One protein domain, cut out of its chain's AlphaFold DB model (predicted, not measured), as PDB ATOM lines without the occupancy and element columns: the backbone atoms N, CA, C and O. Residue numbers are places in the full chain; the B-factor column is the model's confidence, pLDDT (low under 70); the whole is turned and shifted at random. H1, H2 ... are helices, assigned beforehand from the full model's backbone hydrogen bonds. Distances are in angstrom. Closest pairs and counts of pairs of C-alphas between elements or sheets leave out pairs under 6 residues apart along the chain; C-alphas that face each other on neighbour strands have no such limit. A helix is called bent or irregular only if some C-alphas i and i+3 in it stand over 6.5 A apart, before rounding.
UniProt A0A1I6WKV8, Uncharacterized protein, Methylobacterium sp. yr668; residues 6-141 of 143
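What this domain is: This is residues 6 to 141 of the 143 residues of an uncharacterized protein of Methylobacterium sp. yr668 (UniProt A0A1I6WKV8). Three long helices, H1, H5 and H6, lie side by side in an up-and-down bundle, with H5 beside both of the others and the short H7 packed on H1 and H6 on the side away from H5. The short helices H2, H3 and H4 gather round the later part of H1, while the turn between H5 and H6 lies at the other end of the long axis. The printed part has 136 residues with seven named helices, H1 to H7 in order, and no named strand; the class is all helix. It is compact, with a radius of gyration of the C-alphas of 15.2 A, yet elongated, spanning 52 by 33 by 24 A.

How they stand to each other: H1, residues 6 to 32, is the hub, touching five other helices. With its residues 24 to 29 alone it touches H2, residues 36 to 44, closest at the C-alphas of Ser 29 and Ala 39, 5.0 A. H1 only just touches H3, residues 49 to 54, with 3 pairs of C-alphas within 8 A, the closest being Ile 21 and Gln 51 at 7.2 A. H4, residues 58 to 69, touches H1 at a steep tilt of 52 degrees, the same way, with closest C-alphas Gly 22 and Thr 64, 5.0 A. H5, residues 72 to 95, touches H1 at a shallow tilt of 24 degrees, opposite ways, with closest C-alphas Ala 16 and Ala 82, 4.8 A. H6, residues 99 to 123, forms a hairpin with H5 at 6 degrees, with closest C-alphas Arg 93 and Leu 102, 5.7 A. H7, residues 131 to 139, touches H4, closest at the C-alphas of Gln 59 and Ile 132, 6.0 A; H5 and H7 are apart. Each O i to N i+4 pair is within hydrogen-bond range in H2, H3, H5, H6 and H7, against 19 of 23 in H1 and 6 of 8 in H4.

Where its parts are: H1 begins at C-alpha 6, (-7.963, 13.965, -0.443), and measures 40.1 A from first to last C-alpha. H2 measures 12.5 A, H3 8.8 A and H4 18.8 A; H4 is only just irregular, with C-alphas 66 and 69 6.8 A apart. H5 measures 34.7 A, H6 36.4 A and H7 12.0 A, ending at C-alpha 139, (-10.177, 8.524, -10.144).

The domain as a whole: The two C-alphas farthest apart, those of Gln 33 and Thr 98, are 52.1 A apart. The printed part has no cut and no long link. Mean pLDDT of the printed part is 89.4; residues 6 to 13 are under 70.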
ATOM      1  N   ASP A   6      -9.295  13.369  -0.304       38.81
ATOM      2  CA  ASP A   6      -7.963  13.965  -0.443       38.81
ATOM      3  C   ASP A   6      -7.131  13.346  -1.587       38.81
ATOM      4  O   ASP A   6      -6.295  14.034  -2.163       38.81
ATOM      5  N   LEU A   7      -7.412  12.109  -2.022       42.91
ATOM      6  CA  LEU A   7      -6.748  11.493  -3.187       42.91
ATOM      7  C   LEU A   7      -7.194  12.122  -4.515       42.91
ATOM      8  O   LEU A   7      -6.403  12.232  -5.449       42.91
ATOM      9  N   VAL A   8      -8.440  12.600  -4.592       47.25
ATOM     10  CA  VAL A   8      -8.948  13.316  -5.775       47.25
ATOM     11  C   VAL A   8      -8.221  14.658  -5.947       47.25
ATOM     12  O   VAL A   8      -7.976  15.087  -7.071       47.25
ATOM     13  N   MET A   9      -7.819  15.307  -4.845       47.62
ATOM     14  CA  MET A   9      -7.048  16.558  -4.860       47.62
ATOM     15  C   MET A   9      -5.616  16.366  -5.376       47.62
ATOM     16  O   MET A   9      -5.153  17.186  -6.169       47.62
ATOM     17  N   ASP A  10      -4.929  15.304  -4.941       48.75
ATOM     18  CA  ASP A  10      -3.572  14.993  -5.413       48.75
ATOM     19  C   ASP A  10      -3.576  14.530  -6.879       48.75
ATOM     20  O   ASP A  10      -2.662  14.870  -7.634       48.75
ATOM     21  N   GLY A  11      -4.650  13.862  -7.320       50.03
ATOM     22  CA  GLY A  11      -4.873  13.541  -8.729       50.03
ATOM     23  C   GLY A  11      -4.908  14.789  -9.616       50.03
ATOM     24  O   GLY A  11      -4.179  14.853 -10.610       50.03
ATOM     25  N   LEU A  12      -5.691  15.811  -9.225       54.72
ATOM     26  CA  LEU A  12      -5.899  17.032 -10.027       54.72
ATOM     27  C   LEU A  12      -4.595  17.785 -10.328       54.72
ATOM     28  O   LEU A  12      -4.458  18.348 -11.412       54.72
ATOM     29  N   ARG A  13      -3.628  17.742  -9.405       60.62
ATOM     30  CA  ARG A  13      -2.305  18.369  -9.556       60.62
ATOM     31  C   ARG A  13      -1.360  17.625 -10.488       60.62
ATOM     32  O   ARG A  13      -0.480  18.232 -11.097       60.62
ATOM     33  N   GLY A  14      -1.519  16.309 -10.595       79.44
ATOM     34  CA  GLY A  14      -0.612  15.465 -11.367       79.44
ATOM     35  C   GLY A  14      -0.755  15.669 -12.874       79.44
ATOM     36  O   GLY A  14       0.248  15.807 -13.576       79.44
ATOM     37  N   LEU A  15      -1.993  15.752 -13.370       88.62
ATOM     38  CA  LEU A  15      -2.265  15.770 -14.810       88.62
ATOM     39  C   LEU A  15      -1.664  16.999 -15.508       88.62
ATOM     40  O   LEU A  15      -0.961  16.850 -16.508       88.62
ATOM     41  N   ALA A  16      -1.890  18.203 -14.973       89.69
ATOM     42  CA  ALA A  16      -1.364  19.439 -15.557       89.69
ATOM     43  C   ALA A  16       0.174  19.448 -15.585       89.69
ATOM     44  O   ALA A  16       0.785  19.764 -16.610       89.69
ATOM     45  N   ALA A  17       0.806  19.028 -14.484       89.56
ATOM     46  CA  ALA A  17       2.258  18.941 -14.384       89.56
ATOM     47  C   ALA A  17       2.845  17.948 -15.402       89.56
ATOM     48  O   ALA A  17       3.793  18.284 -16.116       89.56
ATOM     49  N   VAL A  18       2.264  16.751 -15.520       92.44
ATOM     50  CA  VAL A  18       2.732  15.727 -16.467       92.44
ATOM     51  C   VAL A  18       2.510  16.156 -17.917       92.44
ATOM     52  O   VAL A  18       3.406  15.977 -18.743       92.44
ATOM     53  N   LEU A  19       1.389  16.809 -18.238       93.69
ATOM     54  CA  LEU A  19       1.159  17.376 -19.571       93.69
ATOM     55  C   LEU A  19       2.147  18.496 -19.908       93.69
ATOM     56  O   LEU A  19       2.642  18.558 -21.035       93.69
ATOM     57  N   SER A  20       2.488  19.343 -18.936       93.12
ATOM     58  CA  SER A  20       3.491  20.399 -19.101       93.12
ATOM     59  C   SER A  20       4.888  19.825 -19.379       93.12
ATOM     60  O   SER A  20       5.582  20.272 -20.303       93.12
ATOM     61  N   ILE A  21       5.274  18.761 -18.663       94.44
ATOM     62  CA  ILE A  21       6.497  17.994 -18.940       94.44
ATOM     63  C   ILE A  21       6.438  17.402 -20.356       94.44
ATOM     64  O   ILE A  21       7.359  17.613 -21.145       94.44
ATOM     65  N   GLY A  22       5.340  16.731 -20.719       94.88
ATOM     66  CA  GLY A  22       5.130  16.163 -22.052       94.88
ATOM     67  C   GLY A  22       5.258  17.195 -23.173       94.88
ATOM     68  O   GLY A  22       5.971  16.963 -24.150       94.88
ATOM     69  N   SER A  23       4.638  18.365 -23.015       95.19
ATOM     70  CA  SER A  23       4.742  19.487 -23.957       95.19
ATOM     71  C   SER A  23       6.188  19.973 -24.108       95.19
ATOM     72  O   SER A  23       6.678  20.168 -25.226       95.19
ATOM     73  N   SER A  24       6.912  20.092 -22.992       94.62
ATOM     74  CA  SER A  24       8.309  20.539 -22.967       94.62
ATOM     75  C   SER A  24       9.246  19.536 -23.642       94.62
ATOM     76  O   SER A  24      10.063  19.913 -24.487       94.62
ATOM     77  N   VAL A  25       9.081  18.244 -23.344       95.81
ATOM     78  CA  VAL A  25       9.825  17.148 -23.981       95.81
ATOM     79  C   VAL A  25       9.516  17.080 -25.477       95.81
ATOM     80  O   VAL A  25      10.440  16.970 -26.286       95.81
ATOM     81  N   LYS A  26       8.249  17.235 -25.881       95.25
ATOM     82  CA  LYS A  26       7.849  17.276 -27.296       95.25
ATOM     83  C   LYS A  26       8.515  18.433 -28.035       95.25
ATOM     84  O   LYS A  26       9.049  18.235 -29.127       95.25
ATOM     85  N   ASN A  27       8.515  19.623 -27.439       95.06
ATOM     86  CA  ASN A  27       9.168  20.797 -28.007       95.06
ATOM     87  C   ASN A  27      10.683  20.580 -28.156       95.06
ATOM     88  O   ASN A  27      11.254  20.868 -29.208       95.06
ATOM     89  N   LEU A  28      11.341  20.006 -27.143       94.88
ATOM     90  CA  LEU A  28      12.765  19.668 -27.211       94.88
ATOM     91  C   LEU A  28      13.064  18.630 -28.295       94.88
ATOM     92  O   LEU A  28      14.026  18.813 -29.045       94.88
ATOM     93  N   SER A  29      12.232  17.591 -28.407       95.81
ATOM     94  CA  SER A  29      12.320  16.570 -29.454       95.81
ATOM     95  C   SER A  29      12.229  17.196 -30.845       95.81
ATOM     96  O   SER A  29      13.101  16.954 -31.675       95.81
ATOM     97  N   GLN A  30      11.250  18.073 -31.083       94.50
ATOM     98  CA  GLN A  30      11.071  18.740 -32.377       94.50
ATOM     99  C   GLN A  30      12.204  19.719 -32.698       94.50
ATOM    100  O   GLN A  30      12.763  19.675 -33.791       94.50
ATOM    101  N   LYS A  31      12.577  20.581 -31.744       95.12
ATOM    102  CA  LYS A  31      13.596  21.623 -31.941       95.12
ATOM    103  C   LYS A  31      14.988  21.046 -32.198       95.12
ATOM    104  O   LYS A  31      15.759  21.632 -32.948       95.12
ATOM    105  N   ASN A  32      15.318  19.930 -31.551       94.06
ATOM    106  CA  ASN A  32      16.650  19.325 -31.609       94.06
ATOM    107  C   ASN A  32      16.680  18.020 -32.425       94.06
ATOM    108  O   ASN A  32      17.713  17.359 -32.435       94.06
ATOM    109  N   GLN A  33      15.568  17.632 -33.063       94.69
ATOM    110  CA  GLN A  33      15.415  16.363 -33.794       94.69
ATOM    111  C   GLN A  33      15.811  15.128 -32.962       94.69
ATOM    112  O   GLN A  33      16.431  14.189 -33.457       94.69
ATOM    113  N   LEU A  34      15.459  15.136 -31.675       94.31
ATOM    114  CA  LEU A  34      15.808  14.073 -30.731       94.31
ATOM    115  C   LEU A  34      14.717  13.008 -30.673       94.31
ATOM    116  O   LEU A  34      13.523  13.323 -30.723       94.31
ATOM    117  N   GLN A  35      15.123  11.756 -30.464       94.56
ATOM    118  CA  GLN A  35      14.178  10.703 -30.094       94.56
ATOM    119  C   GLN A  35      13.548  11.006 -28.720       94.56
ATOM    120  O   GLN A  35      14.193  11.656 -27.893       94.56
ATOM    121  N   PRO A  36      12.328  10.514 -28.428       91.75
ATOM    122  CA  PRO A  36      11.630  10.778 -27.166       91.75
ATOM    123  C   PRO A  36      12.475  10.589 -25.902       91.75
ATOM    124  O   PRO A  36      12.518  11.478 -25.057       91.75
ATOM    125  N   ALA A  37      13.201   9.471 -25.797       92.94
ATOM    126  CA  ALA A  37      14.050   9.188 -24.641       92.94
ATOM    127  C   ALA A  37      15.189  10.211 -24.492       92.94
ATOM    128  O   ALA A  37      15.446  10.701 -23.400       92.94
ATOM    129  N   GLN A  38      15.827  10.604 -25.598       95.25
ATOM    130  CA  GLN A  38      16.896  11.608 -25.590       95.25
ATOM    131  C   GLN A  38      16.369  13.003 -25.236       95.25
ATOM    132  O   GLN A  38      17.021  13.749 -24.512       95.25
ATOM    133  N   ALA A  39      15.186  13.362 -25.739       95.75
ATOM    134  CA  ALA A  39      14.536  14.622 -25.400       95.75
ATOM    135  C   ALA A  39      14.160  14.684 -23.913       95.75
ATOM    136  O   ALA A  39      14.289  15.742 -23.303       95.75
ATOM    137  N   LEU A  40      13.738  13.556 -23.331       95.12
ATOM    138  CA  LEU A  40      13.456  13.447 -21.904       95.12
ATOM    139  C   LEU A  40      14.724  13.598 -21.054       95.12
ATOM    140  O   LEU A  40      14.706  14.353 -20.086       95.12
ATOM    141  N   GLU A  41      15.828  12.941 -21.418       95.44
ATOM    142  CA  GLU A  41      17.101  13.124 -20.705       95.44
ATOM    143  C   GLU A  41      17.579  14.577 -20.783       95.44
ATOM    144  O   GLU A  41      17.902  15.176 -19.760       95.44
ATOM    145  N   LYS A  42      17.496  15.199 -21.966       95.12
ATOM    146  CA  LYS A  42      17.825  16.621 -22.129       95.12
ATOM    147  C   LYS A  42      16.900  17.533 -21.318       95.12
ATOM    148  O   LYS A  42      17.338  18.553 -20.801       95.12
ATOM    149  N   PHE A  43      15.619  17.187 -21.197       95.94
ATOM    150  CA  PHE A  43      14.680  17.940 -20.369       95.94
ATOM    151  C   PHE A  43      15.086  17.920 -18.892       95.94
ATOM    152  O   PHE A  43      15.054  18.972 -18.253       95.94
ATOM    153  N   LYS A  44      15.520  16.764 -18.365       95.44
ATOM    154  CA  LYS A  44      15.945  16.610 -16.962       95.44
ATOM    155  C   LYS A  44      17.094  17.547 -16.576       95.44
ATOM    156  O   LYS A  44      17.153  17.965 -15.427       95.44
ATOM    157  N   GLU A  45      17.958  17.928 -17.517       95.12
ATOM    158  CA  GLU A  45      19.049  18.890 -17.278       95.12
ATOM    159  C   GLU A  45      18.543  20.300 -16.931       95.12
ATOM    160  O   GLU A  45      19.232  21.064 -16.259       95.12
ATOM    161  N   THR A  46      17.340  20.653 -17.392       92.94
ATOM    162  CA  THR A  46      16.729  21.984 -17.215       92.94
ATOM    163  C   THR A  46      15.443  21.964 -16.390       92.94
ATOM    164  O   THR A  46      14.831  23.010 -16.181       92.94
ATOM    165  N   ALA A  47      15.005  20.780 -15.965       92.69
ATOM    166  CA  ALA A  47      13.767  20.586 -15.229       92.69
ATOM    167  C   ALA A  47      13.861  21.189 -13.821       92.69
ATOM    168  O   ALA A  47      14.912  21.156 -13.177       92.69
ATOM    169  N   THR A  48      12.745  21.716 -13.317       92.88
ATOM    170  CA  THR A  48      12.679  22.184 -11.928       92.88
ATOM    171  C   THR A  48      12.737  20.999 -10.952       92.88
ATOM    172  O   THR A  48      12.422  19.868 -11.338       92.88
ATOM    173  N   PRO A  49      13.082  21.218  -9.668       92.00
ATOM    174  CA  PRO A  49      13.064  20.158  -8.659       92.00
ATOM    175  C   PRO A  49      11.722  19.414  -8.569       92.00
ATOM    176  O   PRO A  49      11.696  18.196  -8.401       92.00
ATOM    177  N   GLU A  50      10.602  20.118  -8.731       87.88
ATOM    178  CA  GLU A  50       9.259  19.535  -8.718       87.88
ATOM    179  C   GLU A  50       9.020  18.640  -9.936       87.88
ATOM    180  O   GLU A  50       8.491  17.539  -9.796       87.88
ATOM    181  N   GLN A  51       9.444  19.075 -11.126       90.81
ATOM    182  CA  GLN A  51       9.353  18.267 -12.344       90.81
ATOM    183  C   GLN A  51      10.245  17.027 -12.255       90.81
ATOM    184  O   GLN A  51       9.823  15.934 -12.631       90.81
ATOM    185  N   LEU A  52      11.453  17.170 -11.702       92.62
ATOM    186  CA  LEU A  52      12.344  16.042 -11.435       92.62
ATOM    187  C   LEU A  52      11.719  15.054 -10.452       92.62
ATOM    188  O   LEU A  52      11.811  13.852 -10.682       92.62
ATOM    189  N   LYS A  53      11.037  15.537  -9.405       90.00
ATOM    190  CA  LYS A  53      10.302  14.686  -8.462       90.00
ATOM    191  C   LYS A  53       9.200  13.884  -9.161       90.00
ATOM    192  O   LYS A  53       9.077  12.697  -8.895       90.00
ATOM    193  N   GLN A  54       8.441  14.491 -10.075       88.50
ATOM    194  CA  GLN A  54       7.438  13.763 -10.872       88.50
ATOM    195  C   GLN A  54       8.090  12.690 -11.757       88.50
ATOM    196  O   GLN A  54       7.599  11.572 -11.855       88.50
ATOM    197  N   LEU A  55       9.245  12.997 -12.353       92.25
ATOM    198  CA  LEU A  55      10.000  12.070 -13.202       92.25
ATOM    199  C   LEU A  55      10.719  10.940 -12.441       92.25
ATOM    200  O   LEU A  55      11.326  10.082 -13.084       92.25
ATOM    201  N   GLN A  56      10.666  10.916 -11.105       91.31
ATOM    202  CA  GLN A  56      11.104   9.758 -10.316       91.31
ATOM    203  C   GLN A  56      10.122   8.588 -10.424       91.31
ATOM    204  O   GLN A  56      10.526   7.447 -10.206       91.31
ATOM    205  N   ASP A  57       8.861   8.852 -10.780       88.62
ATOM    206  CA  ASP A  57       7.865   7.819 -11.035       88.62
ATOM    207  C   ASP A  57       8.048   7.236 -12.455       88.62
ATOM    208  O   ASP A  57       7.902   7.955 -13.457       88.62
ATOM    209  N   PRO A  58       8.338   5.926 -12.589       89.88
ATOM    210  CA  PRO A  58       8.465   5.275 -13.890       89.88
ATOM    211  C   PRO A  58       7.209   5.389 -14.763       89.88
ATOM    212  O   PRO A  58       7.332   5.445 -15.988       89.88
ATOM    213  N   GLN A  59       6.014   5.444 -14.167       90.06
ATOM    214  CA  GLN A  59       4.770   5.602 -14.917       90.06
ATOM    215  C   GLN A  59       4.691   6.983 -15.569       90.06
ATOM    216  O   GLN A  59       4.292   7.084 -16.729       90.06
ATOM    217  N   VAL A  60       5.141   8.042 -14.886       91.19
ATOM    218  CA  VAL A  60       5.216   9.396 -15.462       91.19
ATOM    219  C   VAL A  60       6.199   9.427 -16.631       91.19
ATOM    220  O   VAL A  60       5.892   9.991 -17.683       91.19
ATOM    221  N   VAL A  61       7.360   8.782 -16.488       92.88
ATOM    222  CA  VAL A  61       8.367   8.678 -17.558       92.88
ATOM    223  C   VAL A  61       7.797   7.979 -18.794       92.88
ATOM    224  O   VAL A  61       7.885   8.512 -19.904       92.88
ATOM    225  N   GLN A  62       7.175   6.812 -18.615       91.25
ATOM    226  CA  GLN A  62       6.560   6.056 -19.710       91.25
ATOM    227  C   GLN A  62       5.448   6.856 -20.385       91.25
ATOM    228  O   GLN A  62       5.397   6.935 -21.613       91.25
ATOM    229  N   SER A  63       4.609   7.511 -19.589       92.50
ATOM    230  CA  SER A  63       3.486   8.289 -20.099       92.50
ATOM    231  C   SER A  63       3.935   9.535 -20.851       92.50
ATOM    232  O   SER A  63       3.386   9.871 -21.900       92.50
ATOM    233  N   THR A  64       5.011  10.173 -20.386       92.94
ATOM    234  CA  THR A  64       5.663  11.285 -21.088       92.94
ATOM    235  C   THR A  64       6.112  10.871 -22.486       92.94
ATOM    236  O   THR A  64       5.908  11.617 -23.442       92.94
ATOM    237  N   ILE A  65       6.666   9.666 -22.636       90.94
ATOM    238  CA  ILE A  65       7.037   9.119 -23.947       90.94
ATOM    239  C   ILE A  65       5.787   8.766 -24.767       90.94
ATOM    240  O   ILE A  65       5.725   9.101 -25.951       90.94
ATOM    241  N   GLY A  66       4.777   8.144 -24.153       89.12
ATOM    242  CA  GLY A  66       3.516   7.776 -24.809       89.12
ATOM    243  C   GLY A  66       2.759   8.977 -25.387       89.12
ATOM    244  O   GLY A  66       2.181   8.891 -26.467       89.12
ATOM    245  N   MET A  67       2.852  10.140 -24.740       92.12
ATOM    246  CA  MET A  67       2.267  11.395 -25.224       92.12
ATOM    247  C   MET A  67       2.939  11.956 -26.484       92.12
ATOM    248  O   MET A  67       2.400  12.872 -27.104       92.12
ATOM    249  N   MET A  68       4.089  11.428 -26.914       90.25
ATOM    250  CA  MET A  68       4.807  11.965 -28.074       90.25
ATOM    251  C   MET A  68       4.073  11.771 -29.404       90.25
ATOM    252  O   MET A  68       4.484  12.373 -30.395       90.25
ATOM    253  N   VAL A  69       2.988  11.000 -29.467       88.69
ATOM    254  CA  VAL A  69       2.124  10.954 -30.662       88.69
ATOM    255  C   VAL A  69       1.276  12.222 -30.820       88.69
ATOM    256  O   VAL A  69       0.907  12.591 -31.933       88.69
ATOM    257  N   ILE A  70       1.015  12.930 -29.718       91.19
ATOM    258  CA  ILE A  70       0.202  14.144 -29.683       91.19
ATOM    259  C   ILE A  70       1.043  15.327 -30.185       91.19
ATOM    260  O   ILE A  70       2.258  15.418 -29.965       91.19
ATOM    261  N   THR A  71       0.411  16.247 -30.918       91.88
ATOM    262  CA  THR A  71       1.100  17.447 -31.417       91.88
ATOM    263  C   THR A  71       1.514  18.363 -30.262       91.88
ATOM    264  O   THR A  71       0.815  18.453 -29.256       91.88
ATOM    265  N   GLN A  72       2.629  19.089 -30.413       92.69
ATOM    266  CA  GLN A  72       3.111  20.020 -29.382       92.69
ATOM    267  C   GLN A  72       2.059  21.078 -29.033       92.69
ATOM    268  O   GLN A  72       1.815  21.337 -27.858       92.69
ATOM    269  N   ARG A  73       1.404  21.651 -30.052       92.88
ATOM    270  CA  ARG A  73       0.363  22.665 -29.862       92.88
ATOM    271  C   ARG A  73      -0.772  22.133 -28.992       92.88
ATOM    272  O   ARG A  73      -1.177  22.815 -28.059       92.88
ATOM    273  N   LEU A  74      -1.248  20.925 -29.287       92.81
ATOM    274  CA  LEU A  74      -2.323  20.303 -28.526       92.81
ATOM    275  C   LEU A  74      -1.878  19.945 -27.101       92.81
ATOM    276  O   LEU A  74      -2.603  20.248 -26.166       92.81
ATOM    277  N   LEU A  75      -0.677  19.387 -26.905       93.81
ATOM    278  CA  LEU A  75      -0.154  19.120 -25.556       93.81
ATOM    279  C   LEU A  75      -0.073  20.392 -24.704       93.81
ATOM    280  O   LEU A  75      -0.434  20.360 -23.534       93.81
ATOM    281  N   SER A  76       0.357  21.511 -25.292       94.12
ATOM    282  CA  SER A  76       0.365  22.804 -24.603       94.12
ATOM    283  C   SER A  76      -1.045  23.257 -24.228       94.12
ATOM    284  O   SER A  76      -1.266  23.657 -23.093       94.12
ATOM    285  N   GLN A  77      -2.007  23.153 -25.153       95.38
ATOM    286  CA  GLN A  77      -3.403  23.515 -24.889       95.38
ATOM    287  C   GLN A  77      -4.017  22.662 -23.774       95.38
ATOM    288  O   GLN A  77      -4.681  23.198 -22.895       95.38
ATOM    289  N   LEU A  78      -3.762  21.353 -23.788       95.12
ATOM    290  CA  LEU A  78      -4.249  20.422 -22.771       95.12
ATOM    291  C   LEU A  78      -3.603  20.680 -21.404       95.12
ATOM    292  O   LEU A  78      -4.286  20.585 -20.388       95.12
ATOM    293  N   ALA A  79      -2.313  21.034 -21.368       94.25
ATOM    294  CA  ALA A  79      -1.634  21.428 -20.135       94.25
ATOM    295  C   ALA A  79      -2.251  22.703 -19.535       94.25
ATOM    296  O   ALA A  79      -2.559  22.727 -18.344       94.25
ATOM    297  N   ASP A  80      -2.494  23.724 -20.365       94.44
ATOM    298  CA  ASP A  80      -3.127  24.979 -19.941       94.44
ATOM    299  C   ASP A  80      -4.575  24.757 -19.473       94.44
ATOM    300  O   ASP A  80      -5.027  25.365 -18.499       94.44
ATOM    301  N   GLU A  81      -5.323  23.882 -20.152       94.38
ATOM    302  CA  GLU A  81      -6.687  23.533 -19.756       94.38
ATOM    303  C   GLU A  81      -6.707  22.789 -18.420       94.38
ATOM    304  O   GLU A  81      -7.471  23.174 -17.537       94.38
ATOM    305  N   ALA A  82      -5.831  21.796 -18.230       93.88
ATOM    306  CA  ALA A  82      -5.706  21.074 -16.968       93.88
ATOM    307  C   ALA A  82      -5.315  22.005 -15.805       93.88
ATOM    308  O   ALA A  82      -5.964  21.969 -14.757       93.88
ATOM    309  N   ASP A  83      -4.329  22.890 -15.996       92.81
ATOM    310  CA  ASP A  83      -3.949  23.898 -14.991       92.81
ATOM    311  C   ASP A  83      -5.136  24.807 -14.647       92.81
ATOM    312  O   ASP A  83      -5.466  25.031 -13.479       92.81
ATOM    313  N   LYS A  84      -5.866  25.276 -15.664       92.88
ATOM    314  CA  LYS A  84      -7.061  26.094 -15.456       92.88
ATOM    315  C   LYS A  84      -8.154  25.336 -14.698       92.88
ATOM    316  O   LYS A  84      -8.794  25.939 -13.830       92.88
ATOM    317  N   CYS A  85      -8.385  24.056 -15.004       91.69
ATOM    318  CA  CYS A  85      -9.322  23.206 -14.267       91.69
ATOM    319  C   CYS A  85      -8.934  23.150 -12.780       91.69
ATOM    320  O   CYS A  85      -9.782  23.384 -11.912       91.69
ATOM    321  N   GLU A  86      -7.654  22.905 -12.486       89.25
ATOM    322  CA  GLU A  86      -7.131  22.821 -11.122       89.25
ATOM    323  C   GLU A  86      -7.277  24.153 -10.374       89.25
ATOM    324  O   GLU A  86      -7.854  24.206  -9.286       89.25
ATOM    325  N   ARG A  87      -6.819  25.257 -10.972       90.38
ATOM    326  CA  ARG A  87      -6.897  26.589 -10.359       90.38
ATOM    327  C   ARG A  87      -8.335  27.002 -10.067       90.38
ATOM    328  O   ARG A  87      -8.627  27.478  -8.971       90.38
ATOM    329  N   THR A  88      -9.242  26.764 -11.015       89.00
ATOM    330  CA  THR A  88     -10.674  27.051 -10.840       89.00
ATOM    331  C   THR A  88     -11.249  26.266  -9.665       89.00
ATOM    332  O   THR A  88     -12.032  26.802  -8.879       89.00
ATOM    333  N   TYR A  89     -10.850  25.004  -9.516       89.50
ATOM    334  CA  TYR A  89     -11.282  24.176  -8.402       89.50
ATOM    335  C   TYR A  89     -10.717  24.649  -7.058       89.50
ATOM    336  O   TYR A  89     -11.479  24.760  -6.099       89.50
ATOM    337  N   ILE A  90      -9.427  24.993  -6.983       88.94
ATOM    338  CA  ILE A  90      -8.807  25.547  -5.767       88.94
ATOM    339  C   ILE A  90      -9.538  26.821  -5.325       88.94
ATOM    340  O   ILE A  90      -9.878  26.965  -4.147       88.94
ATOM    341  N   GLU A  91      -9.831  27.723  -6.262       90.56
ATOM    342  CA  GLU A  91     -10.580  28.951  -5.984       90.56
ATOM    343  C   GLU A  91     -12.013  28.662  -5.516       90.56
ATOM    344  O   GLU A  91     -12.477  29.256  -4.540       90.56
ATOM    345  N   ALA A  92     -12.715  27.740  -6.180       88.38
ATOM    346  CA  ALA A  92     -14.077  27.360  -5.820       88.38
ATOM    347  C   ALA A  92     -14.136  26.687  -4.440       88.38
ATOM    348  O   ALA A  92     -14.970  27.063  -3.616       88.38
ATOM    349  N   ARG A  93     -13.206  25.771  -4.149       86.56
ATOM    350  CA  ARG A  93     -13.047  25.128  -2.838       86.56
ATOM    351  C   ARG A  93     -12.794  26.161  -1.745       86.56
ATOM    352  O   ARG A  93     -13.443  26.106  -0.709       86.56
ATOM    353  N   GLY A  94     -11.893  27.118  -1.976       87.25
ATOM    354  CA  GLY A  94     -11.593  28.174  -1.002       87.25
ATOM    355  C   GLY A  94     -12.783  29.094  -0.700       87.25
ATOM    356  O   GLY A  94     -12.829  29.716   0.359       87.25
ATOM    357  N   ARG A  95     -13.762  29.175  -1.611       91.81
ATOM    358  CA  ARG A  95     -14.991  29.973  -1.452       91.81
ATOM    359  C   ARG A  95     -16.200  29.155  -0.997       91.81
ATOM    360  O   ARG A  95     -17.221  29.751  -0.647       91.81
ATOM    361  N   ALA A  96     -16.119  27.826  -1.019       90.81
ATOM    362  CA  ALA A  96     -17.220  26.950  -0.652       90.81
ATOM    363  C   ALA A  96     -17.501  27.059   0.853       90.81
ATOM    364  O   ALA A  96     -16.638  26.792   1.684       90.81
ATOM    365  N   LYS A  97     -18.725  27.469   1.202       92.69
ATOM    366  CA  LYS A  97     -19.181  27.596   2.600       92.69
ATOM    367  C   LYS A  97     -20.067  26.433   3.055       92.69
ATOM    368  O   LYS A  97     -20.511  26.421   4.196       92.69
ATOM    369  N   THR A  98     -20.372  25.506   2.152       92.88
ATOM    370  CA  THR A  98     -21.243  24.352   2.388       92.88
ATOM    371  C   THR A  98     -20.686  23.135   1.663       92.88
ATOM    372  O   THR A  98     -20.045  23.279   0.619       92.88
ATOM    373  N   ASP A  99     -20.995  21.944   2.173       89.62
ATOM    374  CA  ASP A  99     -20.593  20.678   1.546       89.62
ATOM    375  C   ASP A  99     -21.138  20.566   0.121       89.62
ATOM    376  O   ASP A  99     -20.410  20.229  -0.805       89.62
ATOM    377  N   ARG A 100     -22.382  21.007  -0.098       92.06
ATOM    378  CA  ARG A 100     -22.975  21.074  -1.439       92.06
ATOM    379  C   ARG A 100     -22.151  21.923  -2.413       92.06
ATOM    380  O   ARG A 100     -21.947  21.517  -3.549       92.06
ATOM    381  N   ALA A 101     -21.688  23.103  -1.994       89.44
ATOM    382  CA  ALA A 101     -20.872  23.958  -2.859       89.44
ATOM    383  C   ALA A 101     -19.500  23.330  -3.152       89.44
ATOM    384  O   ALA A 101     -18.953  23.518  -4.241       89.44
ATOM    385  N   LEU A 102     -18.952  22.575  -2.196       87.81
ATOM    386  CA  LEU A 102     -17.722  21.816  -2.387       87.81
ATOM    387  C   LEU A 102     -17.920  20.674  -3.392       87.81
ATOM    388  O   LEU A 102     -17.087  20.499  -4.280       87.81
ATOM    389  N   ASP A 103     -19.021  19.935  -3.295       88.50
ATOM    390  CA  ASP A 103     -19.333  18.838  -4.212       88.50
ATOM    391  C   ASP A 103     -19.598  19.345  -5.635       88.50
ATOM    392  O   ASP A 103     -19.052  18.802  -6.593       88.50
ATOM    393  N   GLU A 104     -20.314  20.464  -5.785       91.19
ATOM    394  CA  GLU A 104     -20.489  21.126  -7.085       91.19
ATOM    395  C   GLU A 104     -19.144  21.580  -7.690       91.19
ATOM    396  O   GLU A 104     -18.954  21.528  -8.908       91.19
ATOM    397  N   ALA A 105     -18.197  22.032  -6.860       88.69
ATOM    398  CA  ALA A 105     -16.854  22.391  -7.313       88.69
ATOM    399  C   ALA A 105     -16.055  21.157  -7.764       88.69
ATOM    400  O   ALA A 105     -15.413  21.207  -8.816       88.69
ATOM    401  N   LYS A 106     -16.129  20.049  -7.013       87.56
ATOM    402  CA  LYS A 106     -15.488  18.770  -7.364       87.56
ATOM    403  C   LYS A 106     -16.034  18.210  -8.674       87.56
ATOM    404  O   LYS A 106     -15.252  17.897  -9.565       87.56
ATOM    405  N   GLU A 107     -17.355  18.153  -8.827       90.12
ATOM    406  CA  GLU A 107     -18.004  17.624 -10.032       90.12
ATOM    407  C   GLU A 107     -17.599  18.425 -11.281       90.12
ATOM    408  O   GLU A 107     -17.306  17.865 -12.340       90.12
ATOM    409  N   LYS A 108     -17.533  19.758 -11.165       90.81
ATOM    410  CA  LYS A 108     -17.057  20.623 -12.256       90.81
ATOM    411  C   LYS A 108     -15.592  20.357 -12.595       90.81
ATOM    412  O   LYS A 108     -15.261  20.295 -13.778       90.81
ATOM    413  N   ALA A 109     -14.737  20.191 -11.586       89.50
ATOM    414  CA  ALA A 109     -13.321  19.888 -11.776       89.50
ATOM    415  C   ALA A 109     -13.119  18.533 -12.472       89.50
ATOM    416  O   ALA A 109     -12.401  18.461 -13.467       89.50
ATOM    417  N   GLN A 110     -13.822  17.493 -12.016       90.44
ATOM    418  CA  GLN A 110     -13.809  16.158 -12.624       90.44
ATOM    419  C   GLN A 110     -14.242  16.213 -14.090       90.44
ATOM    420  O   GLN A 110     -13.510  15.766 -14.970       90.44
ATOM    421  N   LYS A 111     -15.379  16.854 -14.394       92.25
ATOM    422  CA  LYS A 111     -15.850  17.023 -15.781       92.25
ATOM    423  C   LYS A 111     -14.838  17.754 -16.662       92.25
ATOM    424  O   LYS A 111     -14.743  17.442 -17.846       92.25
ATOM    425  N   CYS A 112     -14.121  18.726 -16.102       93.19
ATOM    426  CA  CYS A 112     -13.072  19.472 -16.791       93.19
ATOM    427  C   CYS A 112     -11.880  18.558 -17.117       93.19
ATOM    428  O   CYS A 112     -11.536  18.403 -18.286       93.19
ATOM    429  N   MET A 113     -11.339  17.839 -16.127       93.06
ATOM    430  CA  MET A 113     -10.227  16.906 -16.349       93.06
ATOM    431  C   MET A 113     -10.589  15.740 -17.273       93.06
ATOM    432  O   MET A 113      -9.782  15.343 -18.109       93.06
ATOM    433  N   CYS A 114     -11.818  15.225 -17.203       94.44
ATOM    434  CA  CYS A 114     -12.267  14.177 -18.115       94.44
ATOM    435  C   CYS A 114     -12.324  14.633 -19.575       94.44
ATOM    436  O   CYS A 114     -12.182  13.803 -20.469       94.44
ATOM    437  N   ARG A 115     -12.526  15.929 -19.852       95.38
ATOM    438  CA  ARG A 115     -12.412  16.451 -21.225       95.38
ATOM    439  C   ARG A 115     -10.968  16.390 -21.701       95.38
ATOM    440  O   ARG A 115     -10.726  15.818 -22.757       95.38
ATOM    441  N   VAL A 116     -10.029  16.850 -20.874       95.19
ATOM    442  CA  VAL A 116      -8.589  16.766 -21.159       95.19
ATOM    443  C   VAL A 116      -8.170  15.319 -21.438       95.19
ATOM    444  O   VAL A 116      -7.570  15.033 -22.473       95.19
ATOM    445  N   LEU A 117      -8.535  14.378 -20.562       95.06
ATOM    446  CA  LEU A 117      -8.205  12.961 -20.745       95.06
ATOM    447  C   LEU A 117      -8.869  12.353 -21.988       95.06
ATOM    448  O   LEU A 117      -8.246  11.555 -22.689       95.06
ATOM    449  N   ARG A 118     -10.115  12.731 -22.301       95.81
ATOM    450  CA  ARG A 118     -10.811  12.259 -23.507       95.81
ATOM    451  C   ARG A 118     -10.117  12.728 -24.780       95.81
ATOM    452  O   ARG A 118      -9.979  11.931 -25.706       95.81
ATOM    453  N   ASP A 119      -9.641  13.967 -24.811       94.62
ATOM    454  CA  ASP A 119      -8.910  14.502 -25.959       94.62
ATOM    455  C   ASP A 119      -7.576  13.768 -26.145       94.62
ATOM    456  O   ASP A 119      -7.254  13.328 -27.250       94.62
ATOM    457  N   ILE A 120      -6.842  13.519 -25.057       94.19
ATOM    458  CA  ILE A 120      -5.622  12.695 -25.078       94.19
ATOM    459  C   ILE A 120      -5.920  11.308 -25.655       94.19
ATOM    460  O   ILE A 120      -5.250  10.868 -26.591       94.19
ATOM    461  N   ARG A 121      -6.949  10.638 -25.127       94.31
ATOM    462  CA  ARG A 121      -7.369   9.301 -25.558       94.31
ATOM    463  C   ARG A 121      -7.757   9.275 -27.036       94.31
ATOM    464  O   ARG A 121      -7.345   8.374 -27.765       94.31
ATOM    465  N   GLY A 122      -8.511  10.272 -27.498       93.06
ATOM    466  CA  GLY A 122      -8.919  10.408 -28.897       93.06
ATOM    467  C   GLY A 122      -7.731  10.560 -29.848       93.06
ATOM    468  O   GLY A 122      -7.707   9.944 -30.912       93.06
ATOM    469  N   HIS A 123      -6.707  11.310 -29.440       90.00
ATOM    470  CA  HIS A 123      -5.490  11.506 -30.230       90.00
ATOM    471  C   HIS A 123      -4.483  10.353 -30.144       90.00
ATOM    472  O   HIS A 123      -3.584  10.269 -30.980       90.00
ATOM    473  N   ASN A 124      -4.645   9.450 -29.180       89.00
ATOM    474  CA  ASN A 124      -3.795   8.281 -28.982       89.00
ATOM    475  C   ASN A 124      -4.536   6.970 -29.322       89.00
ATOM    476  O   ASN A 124      -4.444   5.965 -28.618       89.00
ATOM    477  N   ASN A 125      -5.289   6.982 -30.429       86.94
ATOM    478  CA  ASN A 125      -5.995   5.820 -30.988       86.94
ATOM    479  C   ASN A 125      -6.942   5.115 -29.999       86.94
ATOM    480  O   ASN A 125      -7.065   3.893 -30.010       86.94
ATOM    481  N   GLY A 126      -7.607   5.881 -29.135       89.69
ATOM    482  CA  GLY A 126      -8.561   5.348 -28.166       89.69
ATOM    483  C   GLY A 126      -7.934   4.818 -26.875       89.69
ATOM    484  O   GLY A 126      -8.678   4.315 -26.033       89.69
ATOM    485  N   ASN A 127      -6.622   4.968 -26.680       91.88
ATOM    486  CA  ASN A 127      -5.908   4.529 -25.477       91.88
ATOM    487  C   ASN A 127      -5.319   5.722 -24.726       91.88
ATOM    488  O   ASN A 127      -4.883   6.690 -25.348       91.88
ATOM    489  N   LEU A 128      -5.243   5.661 -23.399       93.75
ATOM    490  CA  LEU A 128      -4.474   6.647 -22.648       93.75
ATOM    491  C   LEU A 128      -2.981   6.280 -22.646       93.75
ATOM    492  O   LEU A 128      -2.620   5.111 -22.805       93.75
ATOM    493  N   PRO A 129      -2.077   7.268 -22.539       92.81
ATOM    494  CA  PRO A 129      -0.647   7.036 -22.653       92.81
ATOM    495  C   PRO A 129      -0.084   6.501 -21.331       92.81
ATOM    496  O   PRO A 129       0.687   7.192 -20.692       92.81
ATOM    497  N   GLY A 130      -0.437   5.278 -20.931       91.12
ATOM    498  CA  GLY A 130       0.124   4.603 -19.751       91.12
ATOM    499  C   GLY A 130      -0.786   4.582 -18.519       91.12
ATOM    500  O   GLY A 130      -1.803   5.270 -18.461       91.12
ATOM    501  N   GLN A 131      -0.394   3.770 -17.528       90.12
ATOM    502  CA  GLN A 131      -1.230   3.425 -16.368       90.12
ATOM    503  C   GLN A 131      -1.655   4.643 -15.543       90.12
ATOM    504  O   GLN A 131      -2.818   4.737 -15.186       90.12
ATOM    505  N   ILE A 132      -0.772   5.620 -15.314       89.75
ATOM    506  CA  ILE A 132      -1.111   6.807 -14.512       89.75
ATOM    507  C   ILE A 132      -2.272   7.623 -15.110       89.75
ATOM    508  O   ILE A 132      -3.061   8.217 -14.381       89.75
ATOM    509  N   PHE A 133      -2.411   7.638 -16.441       92.38
ATOM    510  CA  PHE A 133      -3.537   8.305 -17.091       92.38
ATOM    511  C   PHE A 133      -4.832   7.497 -16.955       92.38
ATOM    512  O   PHE A 133      -5.886   8.105 -16.783       92.38
ATOM    513  N   GLU A 134      -4.756   6.164 -17.006       91.81
ATOM    514  CA  GLU A 134      -5.893   5.278 -16.710       91.81
ATOM    515  C   GLU A 134      -6.329   5.431 -15.241       91.81
ATOM    516  O   GLU A 134      -7.509   5.610 -14.957       91.81
ATOM    517  N   ASP A 135      -5.377   5.509 -14.309       90.19
ATOM    518  CA  ASP A 135      -5.660   5.733 -12.889       90.19
ATOM    519  C   ASP A 135      -6.365   7.082 -12.668       90.19
ATOM    520  O   ASP A 135      -7.309   7.177 -11.883       90.19
ATOM    521  N   TRP A 136      -5.963   8.137 -13.389       90.44
ATOM    522  CA  TRP A 136      -6.677   9.418 -13.369       90.44
ATOM    523  C   TRP A 136      -8.056   9.346 -14.021       90.44
ATOM    524  O   TRP A 136      -8.988   9.978 -13.524       90.44
ATOM    525  N   TRP A 137      -8.207   8.590 -15.109       92.50
ATOM    526  CA  TRP A 137      -9.507   8.366 -15.742       92.50
ATOM    527  C   TRP A 137     -10.499   7.749 -14.752       92.50
ATOM    528  O   TRP A 137     -11.616   8.256 -14.598       92.50
ATOM    529  N   ASP A 138     -10.062   6.723 -14.026       89.56
ATOM    530  CA  ASP A 138     -10.862   6.043 -13.010       89.56
ATOM    531  C   ASP A 138     -11.103   6.931 -11.781       89.56
ATOM    532  O   ASP A 138     -12.233   7.035 -11.294       89.56
ATOM    533  N   ALA A 139     -10.075   7.641 -11.305       86.12
ATOM    534  CA  ALA A 139     -10.177   8.524 -10.144       86.12
ATOM    535  C   ALA A 139     -11.139   9.702 -10.372       86.12
ATOM    536  O   ALA A 139     -11.850  10.115  -9.452       86.12
ATOM    537  N   TYR A 140     -11.190  10.241 -11.592       86.00
ATOM    538  CA  TYR A 140     -12.152  11.281 -11.961       86.00
ATOM    539  C   TYR A 140     -13.509  10.734 -12.397       86.00
ATOM    540  O   TYR A 140     -14.408  11.534 -12.659       86.00
ATOM    541  N   GLN A 141     -13.667   9.407 -12.448       87.69
ATOM    542  CA  GLN A 141     -14.888   8.728 -12.875       87.69
ATOM    543  C   GLN A 141     -15.326   9.178 -14.274       87.69
ATOM    544  O   GLN A 141     -16.480   9.550 -14.505       87.69
TER     545      GLN A 141